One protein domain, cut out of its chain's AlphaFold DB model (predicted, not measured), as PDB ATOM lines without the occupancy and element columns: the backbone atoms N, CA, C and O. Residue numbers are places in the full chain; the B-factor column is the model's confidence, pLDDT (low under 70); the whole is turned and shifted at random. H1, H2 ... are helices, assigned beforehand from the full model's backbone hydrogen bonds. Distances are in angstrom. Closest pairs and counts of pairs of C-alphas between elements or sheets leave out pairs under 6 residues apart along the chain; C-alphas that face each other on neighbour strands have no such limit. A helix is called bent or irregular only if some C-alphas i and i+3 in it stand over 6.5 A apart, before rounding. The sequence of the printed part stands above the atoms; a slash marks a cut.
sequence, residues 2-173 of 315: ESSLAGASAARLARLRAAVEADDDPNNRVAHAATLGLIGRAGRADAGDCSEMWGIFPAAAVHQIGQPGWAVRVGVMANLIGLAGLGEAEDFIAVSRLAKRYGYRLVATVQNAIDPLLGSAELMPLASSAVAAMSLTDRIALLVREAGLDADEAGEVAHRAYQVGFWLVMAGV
ATOM      1  N   GLU A   2      15.923 -41.283 -54.247       51.88
ATOM      2  CA  GLU A   2      16.785 -40.079 -54.223       51.88
ATOM      3  C   GLU A   2      16.086 -38.782 -54.671       51.88
ATOM      4  O   GLU A   2      16.180 -37.767 -53.989       51.88
ATOM      5  N   SER A   3      15.277 -38.824 -55.737       60.81
ATOM      6  CA  SER A   3      14.502 -37.657 -56.203       60.81
ATOM      7  C   SER A   3      13.488 -37.128 -55.163       60.81
ATOM      8  O   SER A   3      13.242 -35.926 -55.094       60.81
ATOM      9  N   SER A   4      12.958 -37.999 -54.292       63.38
ATOM     10  CA  SER A   4      12.038 -37.614 -53.206       63.38
ATOM     11  C   SER A   4      12.782 -36.987 -52.017       63.38
ATOM     12  O   SER A   4      12.324 -36.001 -51.437       63.38
ATOM     13  N   LEU A   5      13.976 -37.500 -51.695       62.41
ATOM     14  CA  LEU A   5      14.838 -36.958 -50.639       62.41
ATOM     15  C   LEU A   5      15.398 -35.578 -51.010       62.41
ATOM     16  O   LEU A   5      15.355 -34.662 -50.185       62.41
ATOM     17  N   ALA A   6      15.826 -35.397 -52.263       72.75
ATOM     18  CA  ALA A   6      16.263 -34.104 -52.784       72.75
ATOM     19  C   ALA A   6      15.129 -33.058 -52.746       72.75
ATOM     20  O   ALA A   6      15.329 -31.938 -52.272       72.75
ATOM     21  N   GLY A   7      13.909 -33.440 -53.148       76.44
ATOM     22  CA  GLY A   7      12.728 -32.572 -53.069       76.44
ATOM     23  C   GLY A   7      12.365 -32.168 -51.633       76.44
ATOM     24  O   GLY A   7      12.073 -31.000 -51.367       76.44
ATOM     25  N   ALA A   8      12.445 -33.103 -50.680       80.31
ATOM     26  CA  ALA A   8      12.200 -32.820 -49.266       80.31
ATOM     27  C   ALA A   8      13.267 -31.894 -48.651       80.31
ATOM     28  O   ALA A   8      12.938 -31.031 -47.834       80.31
ATOM     29  N   SER A   9      14.534 -32.051 -49.043       87.19
ATOM     30  CA  SER A   9      15.629 -31.170 -48.620       87.19
ATOM     31  C   SER A   9      15.432 -29.738 -49.134       87.19
ATOM     32  O   SER A   9      15.445 -28.787 -48.347       87.19
ATOM     33  N   ALA A  10      15.112 -29.580 -50.423       89.38
ATOM     34  CA  ALA A  10      14.839 -28.278 -51.031       89.38
ATOM     35  C   ALA A  10      13.665 -27.545 -50.355       89.38
ATOM     36  O   ALA A  10      13.770 -26.359 -50.038       89.38
ATOM     37  N   ALA A  11      12.570 -28.253 -50.053       93.00
ATOM     38  CA  ALA A  11      11.423 -27.680 -49.347       93.00
ATOM     39  C   ALA A  11      11.781 -27.198 -47.927       93.00
ATOM     40  O   ALA A  11      11.324 -26.141 -47.487       93.00
ATOM     41  N   ARG A  12      12.631 -27.943 -47.207       95.69
ATOM     42  CA  ARG A  12      13.119 -27.545 -45.875       95.69
ATOM     43  C   ARG A  12      14.012 -26.310 -45.940       95.69
ATOM     44  O   ARG A  12      13.845 -25.412 -45.119       95.69
ATOM     45  N   LEU A  13      14.905 -26.232 -46.926       95.06
ATOM     46  CA  LEU A  13      15.745 -25.053 -47.146       95.06
ATOM     47  C   LEU A  13      14.912 -23.812 -47.488       95.06
ATOM     48  O   LEU A  13      15.179 -22.740 -46.951       95.06
ATOM     49  N   ALA A  14      13.873 -23.954 -48.316       95.38
ATOM     50  CA  ALA A  14      12.949 -22.861 -48.616       95.38
ATOM     51  C   ALA A  14      12.212 -22.376 -47.357       95.38
ATOM     52  O   ALA A  14      12.162 -21.177 -47.089       95.38
ATOM     53  N   ARG A  15      11.711 -23.306 -46.530       96.69
ATOM     54  CA  ARG A  15      11.091 -22.978 -45.237       96.69
ATOM     55  C   ARG A  15      12.060 -22.262 -44.295       96.69
ATOM     56  O   ARG A  15      11.658 -21.323 -43.615       96.69
ATOM     57  N   LEU A  16      13.316 -22.704 -44.240       97.38
ATOM     58  CA  LEU A  16      14.338 -22.068 -43.416       97.38
ATOM     59  C   LEU A  16      14.632 -20.637 -43.886       97.38
ATOM     60  O   LEU A  16      14.660 -19.737 -43.054       97.38
ATOM     61  N   ARG A  17      14.789 -20.409 -45.198       97.25
ATOM     62  CA  ARG A  17      14.972 -19.056 -45.757       97.25
ATOM     63  C   ARG A  17      13.805 -18.138 -45.400       97.25
ATOM     64  O   ARG A  17      14.039 -17.065 -44.867       97.25
ATOM     65  N   ALA A  18      12.568 -18.601 -45.589       97.31
ATOM     66  CA  ALA A  18      11.381 -17.822 -45.242       97.31
ATOM     67  C   ALA A  18      11.326 -17.465 -43.744       97.31
ATOM     68  O   ALA A  18      10.947 -16.357 -43.386       97.31
ATOM     69  N   ALA A  19      11.732 -18.384 -42.859       97.62
ATOM     70  CA  ALA A  19      11.800 -18.109 -41.424       97.62
ATOM     71  C   ALA A  19      12.895 -17.092 -41.061       97.62
ATOM     72  O   ALA A  19      12.694 -16.290 -40.157       97.62
ATOM     73  N   VAL A  20      14.035 -17.124 -41.757       97.38
ATOM     74  CA  VAL A  20      15.112 -16.132 -41.607       97.38
ATOM     75  C   VAL A  20      14.660 -14.752 -42.092       97.38
ATOM     76  O   VAL A  20      14.910 -13.760 -41.420       97.38
ATOM     77  N   GLU A  21      13.980 -14.688 -43.236       95.81
ATOM     78  CA  GLU A  21      13.479 -13.441 -43.828       95.81
ATOM     79  C   GLU A  21      12.351 -12.804 -43.005       95.81
ATOM     80  O   GLU A  21      12.226 -11.585 -42.996       95.81
ATOM     81  N   ALA A  22      11.546 -13.612 -42.311       96.56
ATOM     82  CA  ALA A  22      10.454 -13.140 -41.463       96.56
ATOM     83  C   ALA A  22      10.891 -12.721 -40.044       96.56
ATOM     84  O   ALA A  22      10.071 -12.206 -39.283       96.56
ATOM     85  N   ASP A  23      12.139 -12.987 -39.647       96.44
ATOM     86  CA  ASP A  23      12.660 -12.630 -38.327       96.44
ATOM     87  C   ASP A  23      13.364 -11.268 -38.362       96.44
ATOM     88  O   ASP A  23      14.542 -11.149 -38.707       96.44
ATOM     89  N   ASP A  24      12.622 -10.242 -37.951       94.38
ATOM     90  CA  ASP A  24      13.077  -8.853 -37.941       94.38
ATOM     91  C   ASP A  24      13.991  -8.498 -36.750       94.38
ATOM     92  O   ASP A  24      14.457  -7.354 -36.661       94.38
ATOM     93  N   ASP A  25      14.277  -9.430 -35.824       95.62
ATOM     94  CA  ASP A  25      15.116  -9.134 -34.659       95.62
ATOM     95  C   ASP A  25      16.553  -8.772 -35.099       95.62
ATOM     96  O   ASP A  25      17.316  -9.629 -35.574       95.62
ATOM     97  N   PRO A  26      17.004  -7.513 -34.898       94.44
ATOM     98  CA  PRO A  26      18.348  -7.097 -35.283       94.44
ATOM     99  C   PRO A  26      19.442  -7.893 -34.566       94.44
ATOM    100  O   PRO A  26      20.572  -7.964 -35.060       94.44
ATOM    101  N   ASN A  27      19.125  -8.509 -33.424       95.25
ATOM    102  CA  ASN A  27      20.062  -9.322 -32.674       95.25
ATOM    103  C   ASN A  27      20.448 -10.609 -33.404       95.25
ATOM    104  O   ASN A  27      21.558 -11.084 -33.162       95.25
ATOM    105  N   ASN A  28      19.598 -11.106 -34.310       97.19
ATOM    106  CA  ASN A  28      19.764 -12.380 -35.009       97.19
ATOM    107  C   ASN A  28      20.464 -12.249 -36.369       97.19
ATOM    108  O   ASN A  28      20.938 -13.248 -36.908       97.19
ATOM    109  N   ARG A  29      20.630 -11.027 -36.898       97.31
ATOM    110  CA  ARG A  29      21.192 -10.766 -38.242       97.31
ATOM    111  C   ARG A  29      22.517 -11.472 -38.518       97.31
ATOM    112  O   ARG A  29      22.721 -11.985 -39.610       97.31
ATOM    113  N   VAL A  30      23.421 -11.510 -37.537       98.12
ATOM    114  CA  VAL A  30      24.728 -12.175 -37.698       98.12
ATOM    115  C   VAL A  30      24.569 -13.691 -37.828       98.12
ATOM    116  O   VAL A  30      25.282 -14.316 -38.608       98.12
ATOM    117  N   ALA A  31      23.631 -14.280 -37.087       98.25
ATOM    118  CA  ALA A  31      23.359 -15.709 -37.175       98.25
ATOM    119  C   ALA A  31      22.653 -16.059 -38.492       98.25
ATOM    120  O   ALA A  31      23.080 -16.981 -39.182       98.25
ATOM    121  N   HIS A  32      21.671 -15.251 -38.890       98.38
ATOM    122  CA  HIS A  32      20.989 -15.360 -40.180       98.38
ATOM    123  C   HIS A  32      21.951 -15.254 -41.360       98.38
ATOM    124  O   HIS A  32      21.882 -16.062 -42.280       98.38
ATOM    125  N   ALA A  33      22.905 -14.318 -41.313       98.31
ATOM    126  CA  ALA A  33      23.937 -14.192 -42.337       98.31
ATOM    127  C   ALA A  33      24.798 -15.462 -42.453       98.31
ATOM    128  O   ALA A  33      25.061 -15.909 -43.565       98.31
ATOM    129  N   ALA A  34      25.183 -16.082 -41.331       98.19
ATOM    130  CA  ALA A  34      25.916 -17.352 -41.350       98.19
ATOM    131  C   ALA A  34      25.076 -18.496 -41.952       98.19
ATOM    132  O   ALA A  34      25.582 -19.287 -42.747       98.19
ATOM    133  N   THR A  35      23.779 -18.556 -41.629       98.19
ATOM    134  CA  THR A  35      22.840 -19.519 -42.224       98.19
ATOM    135  C   THR A  35      22.717 -19.336 -43.734       98.19
ATOM    136  O   THR A  35      22.878 -20.296 -44.488       98.19
ATOM    137  N   LEU A  36      22.454 -18.112 -44.191       97.75
ATOM    138  CA  LEU A  36      22.293 -17.810 -45.611       97.75
ATOM    139  C   LEU A  36      23.599 -18.005 -46.390       97.75
ATOM    140  O   LEU A  36      23.542 -18.489 -47.517       97.75
ATOM    141  N   GLY A  37      24.754 -17.708 -45.788       96.81
ATOM    142  CA  GLY A  37      26.072 -17.927 -46.392       96.81
ATOM    143  C   GLY A  37      26.351 -19.399 -46.702       96.81
ATOM    144  O   GLY A  37      26.813 -19.726 -47.795       96.81
ATOM    145  N   LEU A  38      26.003 -20.324 -45.795       96.06
ATOM    146  CA  LEU A  38      26.091 -21.761 -46.093       96.06
ATOM    147  C   LEU A  38      25.105 -22.158 -47.201       96.06
ATOM    148  O   LEU A  38      25.478 -22.837 -48.154       96.06
ATOM    149  N   ILE A  39      23.852 -21.707 -47.110       95.75
ATOM    150  CA  ILE A  39      22.816 -22.048 -48.094       95.75
ATOM    151  C   ILE A  39      23.164 -21.515 -49.497       95.75
ATOM    152  O   ILE A  39      22.878 -22.176 -50.494       95.75
ATOM    153  N   GLY A  40      23.788 -20.340 -49.597       95.06
ATOM    154  CA  GLY A  40      24.276 -19.778 -50.860       95.06
ATOM    155  C   GLY A  40      25.375 -20.624 -51.508       95.06
ATOM    156  O   GLY A  40      25.553 -20.579 -52.723       95.06
ATOM    157  N   ARG A  41      26.060 -21.453 -50.713       94.62
ATOM    158  CA  ARG A  41      27.125 -22.369 -51.136       94.62
ATOM    159  C   ARG A  41      26.683 -23.838 -51.142       94.62
ATOM    160  O   ARG A  41      27.529 -24.725 -51.226       94.62
ATOM    161  N   ALA A  42      25.371 -24.098 -51.137       90.25
ATOM    162  CA  ALA A  42      24.769 -25.435 -51.101       90.25
ATOM    163  C   ALA A  42      25.394 -26.428 -52.093       90.25
ATOM    164  O   ALA A  42      25.705 -27.545 -51.709       90.25
ATOM    165  N   GLY A  43      25.634 -26.021 -53.346       88.06
ATOM    166  CA  GLY A  43      26.213 -26.915 -54.355       88.06
ATOM    167  C   GLY A  43      27.633 -27.392 -54.029       88.06
ATOM    168  O   GLY A  43      27.994 -28.506 -54.390       88.06
ATOM    169  N   ARG A  44      28.435 -26.582 -53.319       88.44
ATOM    170  CA  ARG A  44      29.760 -27.004 -52.834       88.44
ATOM    171  C   ARG A  44      29.648 -27.880 -51.594       88.44
ATOM    172  O   ARG A  44      30.355 -28.874 -51.500       88.44
ATOM    173  N   ALA A  45      28.743 -27.535 -50.678       85.44
ATOM    174  CA  ALA A  45      28.495 -28.330 -49.479       85.44
ATOM    175  C   ALA A  45      27.990 -29.744 -49.822       85.44
ATOM    176  O   ALA A  45      28.441 -30.712 -49.226       85.44
ATOM    177  N   ASP A  46      27.122 -29.867 -50.829       86.00
ATOM    178  CA  ASP A  46      26.543 -31.137 -51.292       86.00
ATOM    179  C   ASP A  46      27.559 -32.051 -51.997       86.00
ATOM    180  O   ASP A  46      27.419 -33.269 -51.975       86.00
ATOM    181  N   ALA A  47      28.604 -31.474 -52.597       83.56
ATOM    182  CA  ALA A  47      29.624 -32.208 -53.348       83.56
ATOM    183  C   ALA A  47      30.950 -32.405 -52.587       83.56
ATOM    184  O   ALA A  47      31.855 -33.054 -53.109       83.56
ATOM    185  N   GLY A  48      31.094 -31.808 -51.400       79.44
ATOM    186  CA  GLY A  48      32.352 -31.758 -50.653       79.44
ATOM    187  C   GLY A  48      32.415 -32.697 -49.448       79.44
ATOM    188  O   GLY A  48      31.530 -33.525 -49.211       79.44
ATOM    189  N   ASP A  49      33.452 -32.491 -48.634       77.69
ATOM    190  CA  ASP A  49      33.745 -33.271 -47.422       77.69
ATOM    191  C   ASP A  49      32.657 -33.151 -46.338       77.69
ATOM    192  O   ASP A  49      32.640 -33.923 -45.382       77.69
ATOM    193  N   CYS A  50      31.723 -32.202 -46.478       80.12
ATOM    194  CA  CYS A  50      30.569 -32.053 -45.594       80.12
ATOM    195  C   CYS A  50      29.223 -32.477 -46.187       80.12
ATOM    196  O   CYS A  50      28.198 -32.164 -45.583       80.12
ATOM    197  N   SER A  51      29.202 -33.202 -47.308       84.31
ATOM    198  CA  SER A  51      27.968 -33.646 -47.981       84.31
ATOM    199  C   SER A  51      26.996 -34.396 -47.063       84.31
ATOM    200  O   SER A  51      25.796 -34.114 -47.064       84.31
ATOM    201  N   GLU A  52      27.498 -35.285 -46.204       84.56
ATOM    202  CA  GLU A  52      26.679 -36.011 -45.225       84.56
ATOM    203  C   GLU A  52      25.995 -35.055 -44.231       84.56
ATOM    204  O   GLU A  52      24.771 -35.061 -44.072       84.56
ATOM    205  N   MET A  53      26.771 -34.165 -43.607       86.06
ATOM    206  CA  MET A  53      26.265 -33.201 -42.626       86.06
ATOM    207  C   MET A  53      25.355 -32.156 -43.277       86.06
ATOM    208  O   MET A  53      24.355 -31.738 -42.685       86.06
ATOM    209  N   TRP A  54      25.656 -31.770 -44.516       89.12
ATOM    210  CA  TRP A  54      24.793 -30.946 -45.349       89.12
ATOM    211  C   TRP A  54      23.442 -31.624 -45.610       89.12
ATOM    212  O   TRP A  54      22.408 -30.967 -45.499       89.12
ATOM    213  N   GLY A  55      23.409 -32.935 -45.862       88.44
ATOM    214  CA  GLY A  55      22.166 -33.693 -46.026       88.44
ATOM    215  C   GLY A  55      21.262 -33.674 -44.783       88.44
ATOM    216  O   GLY A  55      20.032 -33.641 -44.902       88.44
ATOM    217  N   ILE A  56      21.855 -33.639 -43.585       89.94
ATOM    218  CA  ILE A  56      21.139 -33.612 -42.295       89.94
ATOM    219  C   ILE A  56      20.682 -32.190 -41.929       89.94
ATOM    220  O   ILE A  56      19.589 -31.997 -41.374       89.94
ATOM    221  N   PHE A  57      21.492 -31.184 -42.266       92.56
ATOM    222  CA  PHE A  57      21.323 -29.791 -41.852       92.56
ATOM    223  C   PHE A  57      19.905 -29.222 -42.049       92.56
ATOM    224  O   PHE A  57      19.358 -28.693 -41.078       92.56
ATOM    225  N   PRO A  58      19.239 -29.340 -43.218       94.56
ATOM    226  CA  PRO A  58      17.919 -28.741 -43.424       94.56
ATOM    227  C   PRO A  58      16.858 -29.256 -42.449       94.56
ATOM    228  O   PRO A  58      16.002 -28.493 -42.002       94.56
ATOM    229  N   ALA A  59      16.896 -30.547 -42.105       93.06
ATOM    230  CA  ALA A  59      15.958 -31.129 -41.151       93.06
ATOM    231  C   ALA A  59      16.253 -30.654 -39.722       93.06
ATOM    232  O   ALA A  59      15.336 -30.208 -39.026       93.06
ATOM    233  N   ALA A  60      17.527 -30.682 -39.319       92.88
ATOM    234  CA  ALA A  60      17.963 -30.217 -38.006       92.88
ATOM    235  C   ALA A  60      17.663 -28.723 -37.798       92.88
ATOM    236  O   ALA A  60      17.136 -28.338 -36.755       92.88
ATOM    237  N   ALA A  61      17.922 -27.885 -38.805       95.38
ATOM    238  CA  ALA A  61      17.687 -26.449 -38.755       95.38
ATOM    239  C   ALA A  61      16.194 -26.100 -38.669       95.38
ATOM    240  O   ALA A  61      15.798 -25.293 -37.829       95.38
ATOM    241  N   VAL A  62      15.341 -26.745 -39.476       96.12
ATOM    242  CA  VAL A  62      13.885 -26.523 -39.424       96.12
ATOM    243  C   VAL A  62      13.298 -26.918 -38.068       96.12
ATOM    244  O   VAL A  62      12.378 -26.253 -37.594       96.12
ATOM    245  N   HIS A  63      13.836 -27.954 -37.419       94.38
ATOM    246  CA  HIS A  63      13.397 -28.363 -36.083       94.38
ATOM    247  C   HIS A  63      13.667 -27.300 -35.002       94.38
ATOM    248  O   HIS A  63      12.960 -27.252 -33.996       94.38
ATOM    249  N   GLN A  64      14.657 -26.425 -35.206       95.50
ATOM    250  CA  GLN A  64      14.958 -25.348 -34.263       95.50
ATOM    251  C   GLN A  64      13.974 -24.180 -34.359       95.50
ATOM    252  O   GLN A  64      13.788 -23.482 -33.365       95.50
ATOM    253  N   ILE A  65      13.356 -23.944 -35.522       95.88
ATOM    254  CA  ILE A  65      12.525 -22.757 -35.775       95.88
ATOM    255  C   ILE A  65      11.417 -22.635 -34.717       95.88
ATOM    256  O   ILE A  65      10.670 -23.580 -34.467       95.88
ATOM    257  N   GLY A  66      11.303 -21.450 -34.111       92.25
ATOM    258  CA  GLY A  66      10.320 -21.148 -33.065       92.25
ATOM    259  C   GLY A  66      10.770 -21.494 -31.641       92.25
ATOM    260  O   GLY A  66      10.129 -21.070 -30.683       92.25
ATOM    261  N   GLN A  67      11.887 -22.205 -31.467       94.56
ATOM    262  CA  GLN A  67      12.472 -22.419 -30.144       94.56
ATOM    263  C   GLN A  67      13.242 -21.170 -29.659       94.56
ATOM    264  O   GLN A  67      13.784 -20.415 -30.474       94.56
ATOM    265  N   PRO A  68      13.388 -20.949 -28.336       93.75
ATOM    266  CA  PRO A  68      14.149 -19.813 -27.811       93.75
ATOM    267  C   PRO A  68      15.598 -19.819 -28.308       93.75
ATOM    268  O   PRO A  68      16.309 -20.795 -28.081       93.75
ATOM    269  N   GLY A  69      16.049 -18.755 -28.978       94.56
ATOM    270  CA  GLY A  69      17.414 -18.654 -29.518       94.56
ATOM    271  C   GLY A  69      17.689 -19.506 -30.764       94.56
ATOM    272  O   GLY A  69      18.849 -19.813 -31.044       94.56
ATOM    273  N   TRP A  70      16.648 -19.910 -31.503       96.69
ATOM    274  CA  TRP A  70      16.783 -20.753 -32.697       96.69
ATOM    275  C   TRP A  70      17.740 -20.174 -33.744       96.69
ATOM    276  O   TRP A  70      18.564 -20.918 -34.268       96.69
ATOM    277  N   ALA A  71      17.682 -18.862 -33.999       97.69
ATOM    278  CA  ALA A  71      18.510 -18.202 -35.004       97.69
ATOM    279  C   ALA A  71      20.000 -18.430 -34.726       97.69
ATOM    280  O   ALA A  71      20.734 -18.889 -35.597       97.69
ATOM    281  N   VAL A  72      20.431 -18.209 -33.478       97.75
ATOM    282  CA  VAL A  72      21.816 -18.446 -33.045       97.75
ATOM    283  C   VAL A  72      22.199 -19.910 -33.225       97.75
ATOM    284  O   VAL A  72      23.264 -20.186 -33.770       97.75
ATOM    285  N   ARG A  73      21.338 -20.856 -32.825       97.00
ATOM    286  CA  ARG A  73      21.616 -22.290 -33.007       97.00
ATOM    287  C   ARG A  73      21.791 -22.657 -34.477       97.00
ATOM    288  O   ARG A  73      22.772 -23.310 -34.812       97.00
ATOM    289  N   VAL A  74      20.900 -22.205 -35.355       97.62
ATOM    290  CA  VAL A  74      20.978 -22.514 -36.791       97.62
ATOM    291  C   VAL A  74      22.165 -21.816 -37.462       97.62
ATOM    292  O   VAL A  74      22.860 -22.438 -38.262       97.62
ATOM    293  N   GLY A  75      22.454 -20.561 -37.118       98.06
ATOM    294  CA  GLY A  75      23.620 -19.838 -37.632       98.06
ATOM    295  C   GLY A  75      24.941 -20.480 -37.215       98.06
ATOM    296  O   GLY A  75      25.837 -20.648 -38.038       98.06
ATOM    297  N   VAL A  76      25.046 -20.902 -35.952       97.50
ATOM    298  CA  VAL A  76      26.224 -21.611 -35.436       97.50
ATOM    299  C   VAL A  76      26.356 -23.007 -36.054       97.50
ATOM    300  O   VAL A  76      27.463 -23.393 -36.413       97.50
ATOM    301  N   MET A  77      25.251 -23.738 -36.233       95.56
ATOM    302  CA  MET A  77      25.223 -25.020 -36.949       95.56
ATOM    303  C   MET A  77      25.752 -24.870 -38.379       95.56
ATOM    304  O   MET A  77      26.640 -25.610 -38.792       95.56
ATOM    305  N   ALA A  78      25.236 -23.880 -39.112       96.62
ATOM    306  CA  ALA A  78      25.644 -23.608 -40.483       96.62
ATOM    307  C   ALA A  78      27.136 -23.249 -40.568       96.62
ATOM    308  O   ALA A  78      27.866 -23.778 -41.404       96.62
ATOM    309  N   ASN A  79      27.608 -22.393 -39.660       97.31
ATOM    310  CA  ASN A  79      29.017 -22.033 -39.597       97.31
ATOM    311  C   ASN A  79      29.919 -23.218 -39.223       97.31
ATOM    312  O   ASN A  79      30.999 -23.337 -39.787       97.31
ATOM    313  N   LEU A  80      29.490 -24.107 -38.323       94.88
ATOM    314  CA  LEU A  80      30.262 -25.295 -37.954       94.88
ATOM    315  C   LEU A  80      30.463 -26.236 -39.153       94.88
ATOM    316  O   LEU A  80      31.574 -26.712 -39.370       94.88
ATOM    317  N   ILE A  81      29.418 -26.439 -39.964       93.31
ATOM    318  CA  ILE A  81      29.495 -27.209 -41.217       93.31
ATOM    319  C   ILE A  81      30.462 -26.545 -42.200       93.31
ATOM    320  O   ILE A  81      31.321 -27.218 -42.770       93.31
ATOM    321  N   GLY A  82      30.349 -25.226 -42.371       94.94
ATOM    322  CA  GLY A  82      31.238 -24.452 -43.234       94.94
ATOM    323  C   GLY A  82      32.705 -24.542 -42.805       94.94
ATOM    324  O   GLY A  82      33.559 -24.876 -43.619       94.94
ATOM    325  N   LEU A  83      33.005 -24.342 -41.519       95.06
ATOM    326  CA  LEU A  83      34.364 -24.440 -40.972       95.06
ATOM    327  C   LEU A  83      34.987 -25.826 -41.171       95.06
ATOM    328  O   LEU A  83      36.174 -25.918 -41.466       95.06
ATOM    329  N   ALA A  84      34.203 -26.885 -40.975       90.75
ATOM    330  CA  ALA A  84      34.698 -28.254 -41.040       90.75
ATOM    331  C   ALA A  84      34.830 -28.787 -42.473       90.75
ATOM    332  O   ALA A  84      35.743 -29.565 -42.728       90.75
ATOM    333  N   GLY A  85      33.926 -28.406 -43.383       88.62
ATOM    334  CA  GLY A  85      33.864 -28.986 -44.729       88.62
ATOM    335  C   GLY A  85      34.276 -28.076 -45.878       88.62
ATOM    336  O   GLY A  85      34.673 -28.578 -46.922       88.62
ATOM    337  N   LEU A  86      34.166 -26.753 -45.719       92.69
ATOM    338  CA  LEU A  86      34.545 -25.788 -46.757       92.69
ATOM    339  C   LEU A  86      35.846 -25.070 -46.381       92.69
ATOM    340  O   LEU A  86      36.761 -24.974 -47.196       92.69
ATOM    341  N   GLY A  87      35.944 -24.587 -45.138       93.75
ATOM    342  CA  GLY A  87      37.135 -23.917 -44.618       93.75
ATOM    343  C   GLY A  87      37.527 -22.673 -45.423       93.75
ATOM    344  O   GLY A  87      38.717 -22.402 -45.597       93.75
ATOM    345  N   GLU A  88      36.543 -21.940 -45.952       95.31
ATOM    346  CA  GLU A  88      36.753 -20.750 -46.778       95.31
ATOM    347  C   GLU A  88      36.864 -19.488 -45.900       95.31
ATOM    348  O   GLU A  88      36.468 -19.468 -44.730       95.31
ATOM    349  N   ALA A  89      37.360 -18.383 -46.467       97.69
ATOM    350  CA  ALA A  89      37.459 -17.100 -45.762       97.69
ATOM    351  C   ALA A  89      36.118 -16.650 -45.144       97.69
ATOM    352  O   ALA A  89      36.086 -16.133 -44.026       97.69
ATOM    353  N   GLU A  90      35.005 -16.897 -45.843       97.62
ATOM    354  CA  GLU A  90      33.654 -16.578 -45.370       97.62
ATOM    355  C   GLU A  90      33.310 -17.293 -44.055       97.62
ATOM    356  O   GLU A  90      32.691 -16.691 -43.177       97.62
ATOM    357  N   ASP A  91      33.766 -18.534 -43.866       98.06
ATOM    358  CA  ASP A  91      33.491 -19.329 -42.667       98.06
ATOM    359  C   ASP A  91      34.224 -18.772 -41.440       98.06
ATOM    360  O   ASP A  91      33.648 -18.662 -40.350       98.06
ATOM    361  N   PHE A  92      35.471 -18.334 -41.624       98.56
ATOM    362  CA  PHE A  92      36.253 -17.697 -40.566       98.56
ATOM    363  C   PHE A  92      35.746 -16.284 -40.239       98.56
ATOM    364  O   PHE A  92      35.676 -15.885 -39.072       98.56
ATOM    365  N   ILE A  93      35.305 -15.530 -41.246       98.62
ATOM    366  CA  ILE A  93      34.651 -14.233 -41.036       98.62
ATOM    367  C   ILE A  93      33.328 -14.425 -40.284       98.62
ATOM    368  O   ILE A  93      33.035 -13.679 -39.343       98.62
ATOM    369  N   ALA A  94      32.536 -15.435 -40.648       98.56
ATOM    370  CA  ALA A  94      31.275 -15.747 -39.987       98.56
ATOM    371  C   ALA A  94      31.489 -16.132 -38.515       98.56
ATOM    372  O   ALA A  94      30.840 -15.541 -37.648       98.56
ATOM    373  N   VAL A  95      32.439 -17.023 -38.199       98.62
ATOM    374  CA  VAL A  95      32.716 -17.402 -36.800       98.62
ATOM    375  C   VAL A  95      33.231 -16.216 -35.981       98.62
ATOM    376  O   VAL A  95      32.808 -16.020 -34.842       98.62
ATOM    377  N   SER A  96      34.066 -15.355 -36.575       98.62
ATOM    378  CA  SER A  96      34.548 -14.125 -35.938       98.62
ATOM    379  C   SER A  96      33.404 -13.156 -35.620       98.62
ATOM    380  O   SER A  96      33.318 -12.631 -34.505       98.62
ATOM    381  N   ARG A  97      32.463 -12.962 -36.554       98.50
ATOM    382  CA  ARG A  97      31.274 -12.120 -36.343       98.50
ATOM    383  C   ARG A  97      30.337 -12.709 -35.291       98.50
ATOM    384  O   ARG A  97      29.880 -11.969 -34.418       98.50
ATOM    385  N   LEU A  98      30.087 -14.020 -35.330       98.62
ATOM    386  CA  LEU A  98      29.314 -14.734 -34.308       98.62
ATOM    387  C   LEU A  98      29.951 -14.545 -32.925       98.62
ATOM    388  O   LEU A  98      29.267 -14.161 -31.979       98.62
ATOM    389  N   ALA A  99      31.269 -14.726 -32.815       98.25
ATOM    390  CA  ALA A  99      32.008 -14.544 -31.569       98.25
ATOM    391  C   ALA A  99      31.979 -13.092 -31.074       98.25
ATOM    392  O   ALA A  99      31.782 -12.857 -29.884       98.25
ATOM    393  N   LYS A 100      32.125 -12.108 -31.969       97.81
ATOM    394  CA  LYS A 100      32.024 -10.679 -31.633       97.81
ATOM    395  C   LYS A 100      30.629 -10.314 -31.122       97.81
ATOM    396  O   LYS A 100      30.505  -9.475 -30.236       97.81
ATOM    397  N   ARG A 101      29.586 -10.935 -31.678       97.88
ATOM    398  CA  ARG A 101      28.190 -10.642 -31.345       97.88
ATOM    399  C   ARG A 101      27.714 -11.337 -30.070       97.88
ATOM    400  O   ARG A 101      27.051 -10.704 -29.254       97.88
ATOM    401  N   TYR A 102      28.016 -12.622 -29.927       97.44
ATOM    402  CA  TYR A 102      27.440 -13.493 -28.897       97.44
ATOM    403  C   TYR A 102      28.455 -13.940 -27.836       97.44
ATOM    404  O   TYR A 102      28.075 -14.487 -26.802       97.44
ATOM    405  N   GLY A 103      29.746 -13.706 -28.072       97.44
ATOM    406  CA  GLY A 103      30.843 -14.194 -27.243       97.44
ATOM    407  C   GLY A 103      31.301 -15.602 -27.634       97.44
ATOM    408  O   GLY A 103      30.497 -16.500 -27.884       97.44
ATOM    409  N   TYR A 104      32.618 -15.820 -27.622       94.94
ATOM    410  CA  TYR A 104      33.249 -17.092 -27.998       94.94
ATOM    411  C   TYR A 104      32.759 -18.293 -27.168       94.94
ATOM    412  O   TYR A 104      32.584 -19.377 -27.713       94.94
ATOM    413  N   ARG A 105      32.462 -18.108 -25.870       94.44
ATOM    414  CA  ARG A 105      31.991 -19.199 -24.988       94.44
ATOM    415  C   ARG A 105      30.608 -19.704 -25.371       94.44
ATOM    416  O   ARG A 105      30.376 -20.909 -25.345       94.44
ATOM    417  N   LEU A 106      29.694 -18.788 -25.695       94.69
ATOM    418  CA  LEU A 106      28.336 -19.149 -26.086       94.69
ATOM    419  C   LEU A 106      28.351 -19.854 -27.442       94.69
ATOM    420  O   LEU A 106      27.768 -20.925 -27.561       94.69
ATOM    421  N   VAL A 107      29.077 -19.304 -28.422       97.31
ATOM    422  CA  VAL A 107      29.244 -19.932 -29.743       97.31
ATOM    423  C   VAL A 107      29.797 -21.351 -29.603       97.31
ATOM    424  O   VAL A 107      29.164 -22.290 -30.074       97.31
ATOM    425  N   ALA A 108      30.900 -21.526 -28.872       95.31
ATOM    426  CA  ALA A 108      31.504 -22.832 -28.620       95.31
ATOM    427  C   ALA A 108      30.561 -23.820 -27.910       95.31
ATOM    428  O   ALA A 108      30.505 -24.997 -28.258       95.31
ATOM    429  N   THR A 109      29.790 -23.348 -26.926       93.56
ATOM    430  CA  THR A 109      28.810 -24.178 -26.202       93.56
ATOM    431  C   THR A 109      27.706 -24.664 -27.140       93.56
ATOM    432  O   THR A 109      27.316 -25.828 -27.092       93.56
ATOM    433  N   VAL A 110      27.226 -23.784 -28.021       94.06
ATOM    434  CA  VAL A 110      26.222 -24.121 -29.032       94.06
ATOM    435  C   VAL A 110      26.799 -25.088 -30.071       94.06
ATOM    436  O   VAL A 110      26.137 -26.071 -30.382       94.06
ATOM    437  N   GLN A 111      28.032 -24.877 -30.548       93.19
ATOM    438  CA  GLN A 111      28.721 -25.817 -31.448       93.19
ATOM    439  C   GLN A 111      28.824 -27.212 -30.820       93.19
ATOM    440  O   GLN A 111      28.418 -28.190 -31.439       93.19
ATOM    441  N   ASN A 112      29.271 -27.298 -29.563       90.94
ATOM    442  CA  ASN A 112      29.392 -28.564 -28.843       90.94
ATOM    443  C   ASN A 112      28.044 -29.286 -28.665       90.94
ATOM    444  O   ASN A 112      27.989 -30.508 -28.725       90.94
ATOM    445  N   ALA A 113      26.959 -28.543 -28.436       88.94
ATOM    446  CA  ALA A 113      25.624 -29.119 -28.273       88.94
ATOM    447  C   ALA A 113      25.003 -29.596 -29.599       88.94
ATOM    448  O   ALA A 113      24.132 -30.463 -29.591       88.94
ATOM    449  N   ILE A 114      25.418 -29.012 -30.726       86.31
ATOM    450  CA  ILE A 114      24.867 -29.298 -32.055       86.31
ATOM    451  C   ILE A 114      25.624 -30.415 -32.771       86.31
ATOM    452  O   ILE A 114      25.020 -31.115 -33.577       86.31
ATOM    453  N   ASP A 115      26.904 -30.611 -32.463       82.88
ATOM    454  CA  ASP A 115      27.754 -31.644 -33.067       82.88
ATOM    455  C   ASP A 115      27.080 -33.042 -33.100       82.88
ATOM    456  O   ASP A 115      26.962 -33.609 -34.189       82.88
ATOM    457  N   PRO A 116      26.455 -33.548 -32.009       81.00
ATOM    458  CA  PRO A 116      25.735 -34.828 -32.051       81.00
ATOM    459  C   PRO A 116      24.468 -34.813 -32.922       81.00
ATOM    460  O   PRO A 116      24.053 -35.853 -33.427       81.00
ATOM    461  N   LEU A 117      23.829 -33.649 -33.104       78.25
ATOM    462  CA  LEU A 117      22.613 -33.510 -33.919       78.25
ATOM    463  C   LEU A 117      22.899 -33.636 -35.418       78.25
ATOM    464  O   LEU A 117      21.986 -33.936 -36.186       78.25
ATOM    465  N   LEU A 118      24.141 -33.381 -35.833       76.75
ATOM    466  CA  LEU A 118      24.587 -33.494 -37.221       76.75
ATOM    467  C   LEU A 118      25.134 -34.887 -37.555       76.75
ATOM    468  O   LEU A 118      25.616 -35.087 -38.664       76.75
ATOM    469  N   GLY A 119      25.044 -35.843 -36.622       62.25
ATOM    470  CA  GLY A 119      25.350 -37.253 -36.871       62.25
ATOM    471  C   GLY A 119      26.822 -37.558 -37.154       62.25
ATOM    472  O   GLY A 119      27.106 -38.623 -37.688       62.25
ATOM    473  N   SER A 120      27.756 -36.658 -36.822       60.75
ATOM    474  CA  SER A 120      29.167 -36.855 -37.159       60.75
ATOM    475  C   SER A 120      29.728 -38.124 -36.503       60.75
ATOM    476  O   SER A 120      29.631 -38.283 -35.284       60.75
ATOM    477  N   ALA A 121      30.296 -39.008 -37.327       51.97
ATOM    478  CA  ALA A 121      30.759 -40.345 -36.966       51.97
ATOM    479  C   ALA A 121      31.785 -40.383 -35.812       51.97
ATOM    480  O   ALA A 121      32.540 -39.436 -35.584       51.97
ATOM    481  N   GLU A 122      31.866 -41.542 -35.144       51.44
ATOM    482  CA  GLU A 122      32.750 -41.837 -34.000       51.44
ATOM    483  C   GLU A 122      34.249 -41.580 -34.248       51.44
ATOM    484  O   GLU A 122      34.993 -41.403 -33.286       51.44
ATOM    485  N   LEU A 123      34.713 -41.550 -35.503       44.06
ATOM    486  CA  LEU A 123      36.146 -41.477 -35.815       44.06
ATOM    487  C   LEU A 123      36.689 -40.048 -35.968       44.06
ATOM    488  O   LEU A 123      37.870 -39.832 -35.705       44.06
ATOM    489  N   MET A 124      35.860 -39.064 -36.337       59.22
ATOM    490  CA  MET A 124      36.250 -37.648 -36.305       59.22
ATOM    491  C   MET A 124      35.008 -36.744 -36.334       59.22
ATOM    492  O   MET A 124      34.502 -36.421 -37.410       59.22
ATOM    493  N   PRO A 125      34.500 -36.322 -35.164       72.50
ATOM    494  CA  PRO A 125      33.346 -35.433 -35.102       72.50
ATOM    495  C   PRO A 125      33.593 -34.120 -35.858       72.50
ATOM    496  O   PRO A 125      34.728 -33.637 -35.888       72.50
ATOM    497  N   LEU A 126      32.541 -33.511 -36.412       83.19
ATOM    498  CA  LEU A 126      32.597 -32.269 -37.204       83.19
ATOM    499  C   LEU A 126      33.335 -31.154 -36.446       83.19
ATOM    500  O   LEU A 126      34.157 -30.422 -36.999       83.19
ATOM    501  N   ALA A 127      33.093 -31.070 -35.142       87.69
ATOM    502  CA  ALA A 127      33.774 -30.140 -34.260       87.69
ATOM    503  C   ALA A 127      35.292 -30.387 -34.138       87.69
ATOM    504  O   ALA A 127      36.028 -29.421 -33.952       87.69
ATOM    505  N   SER A 128      35.796 -31.613 -34.318       89.06
ATOM    506  CA  SER A 128      37.248 -31.871 -34.386       89.06
ATOM    507  C   SER A 128      37.866 -31.227 -35.625       89.06
ATOM    508  O   SER A 128      38.859 -30.509 -35.501       89.06
ATOM    509  N   SER A 129      37.244 -31.403 -36.794       88.75
ATOM    510  CA  SER A 129      37.698 -30.777 -38.041       88.75
ATOM    511  C   SER A 129      37.629 -29.251 -37.963       88.75
ATOM    512  O   SER A 129      38.578 -28.564 -38.337       88.75
ATOM    513  N   ALA A 130      36.551 -28.705 -37.392       92.75
ATOM    514  CA  ALA A 130      36.423 -27.265 -37.187       92.75
ATOM    515  C   ALA A 130      37.489 -26.709 -36.224       92.75
ATOM    516  O   ALA A 130      38.059 -25.652 -36.491       92.75
ATOM    517  N   VAL A 131      37.793 -27.404 -35.119       93.62
ATOM    518  CA  VAL A 131      38.875 -27.015 -34.192       93.62
ATOM    519  C   VAL A 131      40.227 -27.038 -34.899       93.62
ATOM    520  O   VAL A 131      40.984 -26.076 -34.774       93.62
ATOM    521  N   ALA A 132      40.515 -28.088 -35.673       91.38
ATOM    522  CA  ALA A 132      41.745 -28.176 -36.450       91.38
ATOM    523  C   ALA A 132      41.867 -26.995 -37.424       91.38
ATOM    524  O   ALA A 132      42.882 -26.296 -37.405       91.38
ATOM    525  N   ALA A 133      40.812 -26.690 -38.183       93.69
ATOM    526  CA  ALA A 133      40.778 -25.546 -39.092       93.69
ATOM    527  C   ALA A 133      40.993 -24.204 -38.368       93.69
ATOM    528  O   ALA A 133      41.806 -23.391 -38.804       93.69
ATOM    529  N   MET A 134      40.322 -23.989 -37.230       95.81
ATOM    530  CA  MET A 134      40.438 -22.766 -36.423       95.81
ATOM    531  C   MET A 134      41.800 -22.606 -35.729       95.81
ATOM    532  O   MET A 134      42.150 -21.497 -35.324       95.81
ATOM    533  N   SER A 135      42.576 -23.686 -35.590       93.56
ATOM    534  CA  SER A 135      43.911 -23.641 -34.981       93.56
ATOM    535  C   SER A 135      44.996 -23.091 -35.917       93.56
ATOM    536  O   SER A 135      46.048 -22.660 -35.447       93.56
ATOM    537  N   LEU A 136      44.739 -23.058 -37.230       93.69
ATOM    538  CA  LEU A 136      45.689 -22.625 -38.256       93.69
ATOM    539  C   LEU A 136      45.644 -21.100 -38.453       93.69
ATOM    540  O   LEU A 136      45.301 -20.614 -39.531       93.69
ATOM    541  N   THR A 137      45.976 -20.328 -37.416       95.19
ATOM    542  CA  THR A 137      45.809 -18.859 -37.396       95.19
ATOM    543  C   THR A 137      46.465 -18.144 -38.574       95.19
ATOM    544  O   THR A 137      45.850 -17.253 -39.157       95.19
ATOM    545  N   ASP A 138      47.665 -18.564 -38.976       95.50
ATOM    546  CA  ASP A 138      48.393 -17.948 -40.091       95.50
ATOM    547  C   ASP A 138      47.693 -18.204 -41.431       95.50
ATOM    548  O   ASP A 138      47.561 -17.302 -42.259       95.50
ATOM    549  N   ARG A 139      47.164 -19.423 -41.618       96.69
ATOM    550  CA  ARG A 139      46.352 -19.776 -42.790       96.69
ATOM    551  C   ARG A 139      45.070 -18.951 -42.824       96.69
ATOM    552  O   ARG A 139      44.700 -18.465 -43.885       96.69
ATOM    553  N   ILE A 140      44.401 -18.787 -41.683       98.06
ATOM    554  CA  ILE A 140      43.169 -17.992 -41.597       98.06
ATOM    555  C   ILE A 140      43.456 -16.542 -41.978       98.06
ATOM    556  O   ILE A 140      42.755 -15.993 -42.823       98.06
ATOM    557  N   ALA A 141      44.500 -15.943 -41.398       97.94
ATOM    558  CA  ALA A 141      44.895 -14.571 -41.697       97.94
ATOM    559  C   ALA A 141      45.220 -14.386 -43.188       97.94
ATOM    560  O   ALA A 141      44.821 -13.386 -43.777       97.94
ATOM    561  N   LEU A 142      45.887 -15.355 -43.822       98.00
ATOM    562  CA  LEU A 142      46.142 -15.321 -45.263       98.00
ATOM    563  C   LEU A 142      44.842 -15.380 -46.078       98.00
ATOM    564  O   LEU A 142      44.596 -14.486 -46.884       98.00
ATOM    565  N   LEU A 143      43.986 -16.376 -45.822       97.94
ATOM    566  CA  LEU A 143      42.736 -16.588 -46.564       97.94
ATOM    567  C   LEU A 143      41.816 -15.364 -46.525       97.94
ATOM    568  O   LEU A 143      41.226 -14.986 -47.534       97.94
ATOM    569  N   VAL A 144      41.674 -14.726 -45.361       98.12
ATOM    570  CA  VAL A 144      40.773 -13.571 -45.232       98.12
ATOM    571  C   VAL A 144      41.367 -12.294 -45.830       98.12
ATOM    572  O   VAL A 144      40.610 -11.454 -46.315       98.12
ATOM    573  N   ARG A 145      42.701 -12.163 -45.878       98.19
ATOM    574  CA  ARG A 145      43.371 -11.079 -46.616       98.19
ATOM    575  C   ARG A 145      43.186 -11.220 -48.117       98.19
ATOM    576  O   ARG A 145      42.900 -10.238 -48.792       98.19
ATOM    577  N   GLU A 146      43.298 -12.439 -48.635       97.94
ATOM    578  CA  GLU A 146      43.001 -12.739 -50.041       97.94
ATOM    579  C   GLU A 146      41.531 -12.452 -50.385       97.94
ATOM    580  O   GLU A 146      41.225 -12.038 -51.501       97.94
ATOM    581  N   ALA A 147      40.630 -12.579 -49.405       96.88
ATOM    582  CA  ALA A 147      39.228 -12.173 -49.517       96.88
ATOM    583  C   ALA A 147      38.984 -10.657 -49.336       96.88
ATOM    584  O   ALA A 147      37.833 -10.220 -49.392       96.88
ATOM    585  N   GLY A 148      40.035  -9.854 -49.140       97.38
ATOM    586  CA  GLY A 148      39.979  -8.390 -49.154       97.38
ATOM    587  C   GLY A 148      39.999  -7.690 -47.793       97.38
ATOM    588  O   GLY A 148      39.825  -6.474 -47.768       97.38
ATOM    589  N   LEU A 149      40.203  -8.405 -46.680       97.69
ATOM    590  CA  LEU A 149      40.416  -7.770 -45.369       97.69
ATOM    591  C   LEU A 149      41.844  -7.221 -45.257       97.69
ATOM    592  O   LEU A 149      42.791  -7.787 -45.816       97.69
ATOM    593  N   ASP A 150      42.015  -6.141 -44.497       97.94
ATOM    594  CA  ASP A 150      43.353  -5.650 -44.170       97.94
ATOM    595  C   ASP A 150      44.078  -6.563 -43.157       97.94
ATOM    596  O   ASP A 150      43.535  -7.551 -42.657       97.94
ATOM    597  N   ALA A 151      45.358  -6.275 -42.897       97.06
ATOM    598  CA  ALA A 151      46.196  -7.119 -42.045       97.06
ATOM    599  C   ALA A 151      45.729  -7.161 -40.579       97.06
ATOM    600  O   ALA A 151      45.802  -8.225 -39.955       97.06
ATOM    601  N   ASP A 152      45.230  -6.044 -40.048       97.69
ATOM    602  CA  ASP A 152      44.795  -5.944 -38.656       97.69
ATOM    603  C   ASP A 152      43.456  -6.671 -38.483       97.69
ATOM    604  O   ASP A 152      43.303  -7.513 -37.593       97.69
ATOM    605  N   GLU A 153      42.507  -6.434 -39.392       97.94
ATOM    606  CA  GLU A 153      41.226  -7.139 -39.434       97.94
ATOM    607  C   GLU A 153      41.407  -8.652 -39.601       97.94
ATOM    608  O   GLU A 153      40.707  -9.446 -38.964       97.94
ATOM    609  N   ALA A 154      42.370  -9.072 -40.421       98.31
ATOM    610  CA  ALA A 154      42.686 -10.476 -40.619       98.31
ATOM    611  C   ALA A 154      43.239 -11.145 -39.355       98.31
ATOM    612  O   ALA A 154      42.794 -12.242 -38.995       98.31
ATOM    613  N   GLY A 155      44.162 -10.480 -38.653       97.94
ATOM    614  CA  GLY A 155      44.682 -10.952 -37.367       97.94
ATOM    615  C   GLY A 155      43.574 -11.085 -36.321       97.94
ATOM    616  O   GLY A 155      43.479 -12.087 -35.611       97.94
ATOM    617  N   GLU A 156      42.662 -10.119 -36.294       98.12
ATOM    618  CA  GLU A 156      41.484 -10.097 -35.431       98.12
ATOM    619  C   GLU A 156      40.482 -11.231 -35.730       98.12
ATOM    620  O   GLU A 156      39.868 -11.790 -34.811       98.12
ATOM    621  N   VAL A 157      40.300 -11.599 -37.002       98.50
ATOM    622  CA  VAL A 157      39.491 -12.762 -37.400       98.50
ATOM    623  C   VAL A 157      40.163 -14.066 -36.978       98.50
ATOM    624  O   VAL A 157      39.513 -14.892 -36.332       98.50
ATOM    625  N   ALA A 158      41.457 -14.227 -37.268       97.88
ATOM    626  CA  ALA A 158      42.222 -15.414 -36.893       97.88
ATOM    627  C   ALA A 158      42.224 -15.633 -35.372       97.88
ATOM    628  O   ALA A 158      41.957 -16.740 -34.900       97.88
ATOM    629  N   HIS A 159      42.424 -14.568 -34.589       96.62
ATOM    630  CA  HIS A 159      42.397 -14.640 -33.131       96.62
ATOM    631  C   HIS A 159      41.024 -15.064 -32.588       96.62
ATOM    632  O   HIS A 159      40.938 -15.937 -31.722       96.62
ATOM    633  N   ARG A 160      39.923 -14.485 -33.095       97.75
ATOM    634  CA  ARG A 160      38.569 -14.867 -32.651       97.75
ATOM    635  C   ARG A 160      38.213 -16.296 -33.048       97.75
ATOM    636  O   ARG A 160      37.600 -16.988 -32.237       97.75
ATOM    637  N   ALA A 161      38.606 -16.740 -34.242       97.94
ATOM    638  CA  ALA A 161      38.433 -18.126 -34.668       97.94
ATOM    639  C   ALA A 161      39.176 -19.084 -33.725       97.94
ATOM    640  O   ALA A 161      38.561 -20.004 -33.184       97.94
ATOM    641  N   TYR A 162      40.446 -18.800 -33.415       96.75
ATOM    642  CA  TYR A 162      41.219 -19.571 -32.436       96.75
ATOM    643  C   TYR A 162      40.536 -19.620 -31.062       96.75
ATOM    644  O   TYR A 162      40.399 -20.693 -30.479       96.75
ATOM    645  N   GLN A 163      40.049 -18.481 -30.552       97.12
ATOM    646  CA  GLN A 163      39.335 -18.436 -29.272       97.12
ATOM    647  C   GLN A 163      38.072 -19.305 -29.287       97.12
ATOM    648  O   GLN A 163      37.813 -20.019 -28.320       97.12
ATOM    649  N   VAL A 164      37.288 -19.286 -30.369       97.69
ATOM    650  CA  VAL A 164      36.120 -20.171 -30.500       97.69
ATOM    651  C   VAL A 164      36.546 -21.639 -30.500       97.69
ATOM    652  O   VAL A 164      35.980 -22.416 -29.734       97.69
ATOM    653  N   GLY A 165      37.580 -22.008 -31.262       96.00
ATOM    654  CA  GLY A 165      38.133 -23.367 -31.269       96.00
ATOM    655  C   GLY A 165      38.610 -23.827 -29.889       96.00
ATOM    656  O   GLY A 165      38.220 -24.897 -29.426       96.00
ATOM    657  N   PHE A 166      39.365 -22.988 -29.177       96.25
ATOM    658  CA  PHE A 166      39.790 -23.255 -27.802       96.25
ATOM    659  C   PHE A 166      38.593 -23.501 -26.873       96.25
ATOM    660  O   PHE A 166      38.549 -24.503 -26.154       96.25
ATOM    661  N   TRP A 167      37.585 -22.622 -26.902       97.12
ATOM    662  CA  TRP A 167      36.410 -22.783 -26.046       97.12
ATOM    663  C   TRP A 167      35.530 -23.972 -26.446       97.12
ATOM    664  O   TRP A 167      34.868 -24.532 -25.575       97.12
ATOM    665  N   LEU A 168      35.549 -24.395 -27.714       95.44
ATOM    666  CA  LEU A 168      34.854 -25.593 -28.195       95.44
ATOM    667  C   LEU A 168      35.487 -26.868 -27.628       95.44
ATOM    668  O   LEU A 168      34.773 -27.754 -27.146       95.44
ATOM    669  N   VAL A 169      36.821 -26.935 -27.570       94.44
ATOM    670  CA  VAL A 169      37.511 -28.016 -26.849       94.44
ATOM    671  C   VAL A 169      37.123 -27.976 -25.368       94.44
ATOM    672  O   VAL A 169      36.631 -28.978 -24.843       94.44
ATOM    673  N   MET A 170      37.247 -26.806 -24.725       95.44
ATOM    674  CA  MET A 170      36.961 -26.604 -23.294       95.44
ATOM    675  C   MET A 170      35.518 -26.928 -22.884       95.44
ATOM    676  O   MET A 170      35.292 -27.307 -21.737       95.44
ATOM    677  N   ALA A 171      34.538 -26.771 -23.782       92.62
ATOM    678  CA  ALA A 171      33.118 -26.982 -23.488       92.62
ATOM    679  C   ALA A 171      32.775 -28.432 -23.100       92.62
ATOM    680  O   ALA A 171      31.779 -28.648 -22.413       92.62
ATOM    681  N   GLY A 172      33.588 -29.407 -23.519       89.56
ATOM    682  CA  GLY A 172      33.389 -30.827 -23.212       89.56
ATOM    683  C   GLY A 172      34.491 -31.452 -22.358       89.56
ATOM    684  O   GLY A 172      34.592 -32.674 -22.329       89.56
ATOM    685  N   VAL A 173      35.348 -30.652 -21.714       94.62
ATOM    686  CA  VAL A 173      36.373 -31.184 -20.805       94.62
ATOM    687  C   VAL A 173      35.706 -31.703 -19.534       94.62
ATOM    688  O   VAL A 173      35.087 -30.936 -18.796       94.62
TER     689      VAL A 173
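This is residues 2 to 173 of the 315 residues of the protein "Helix-turn-helix transcriptional regulator" of Nocardioides sp. BN130099 (UniProt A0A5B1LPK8). A rounded ball of helices is built round H5, which runs through the middle with H2, H4, H6, H7 and H8 packed on it. H1 packs on H2 and H4 at one end of the longest axis, and H9 and H10 cover the opposite end, mostly at crossed angles to their neighbours. The printed part has 172 residues with ten named helices, H1 to H10 in chain order, and no named strand; the class is all helix. It is compact, with a radius of gyration of the C-alphas of 15.1 A and spans of 46 by 39 by 34 A.

The longest helices have 20 residues each: H1, residues 2 to 21, 28.8 A from C-alpha 2 at (16.785, -40.079, -54.223), and H10, residues 151 to 170, 28.6 A, ending with C-alpha 170 at (36.961, -26.604, -23.294). H5, residues 70 to 85, is 22.5 A long and begins with C-alpha 70 at (16.783, -20.753, -32.697). H4, residues 51 to 64, is 20.6 A long and irregular, with C-alphas 55 and 58 7.0 A apart. H7, residues 104 to 118, is 20.7 A long and only just irregular, with C-alphas 113 and 116 6.8 A apart. H6 is residues 89 to 102, 19.9 A. The shorter ones are H2, 29 to 40, 15.8 A; H3, 42 to 47, 8.6 A; H8, 126 to 135, 14.4 A; and H9, 137 to 146, 14.3 A.

H10 and H9 form a hairpin at a steep tilt of 42 degrees, with C-alphas of Ala 154 and Ala 141 closest at 4.8 A. H10 touches H8, Gly 165 to Val 131 at 4.7 A between C-alphas. With residues 160 to 168 alone it touches H7, closest C-alphas Leu 168 and Ala 108, 4.4 A. H2, H5 and H6 form a bundle, helices that touch one another; the closest C-alphas of H2 and H5 are Ala 31 and Gly 75, 4.2 A. H4 and H5 form a hairpin at a shallow tilt of 6 degrees, with C-alphas of Gln 64 and Trp 70 closest at 5.2 A. H1 touches H4 with residues 9 to 16 alone, closest C-alphas Arg 12 and Pro 58, 5.5 A. H3 and H4 form a hairpin, C-alphas of Ala 45 and Ser 51 being closest at 5.5 A. H1 and H10 are apart. Every O i to N i+4 pair is within hydrogen-bond range in H1, H2, H5, H6, H8, H9 and H10, against 1 of 2 in H3, 8 of 10 in H4 and 9 of 11 in H7.

The two C-alphas farthest apart, of Ser 4 and Asp 152, are 47.8 A apart. The printed part has no cut and no long link. Mean pLDDT of the printed part is 91.6; residues 2 to 5 and 119 to 124 are under 70.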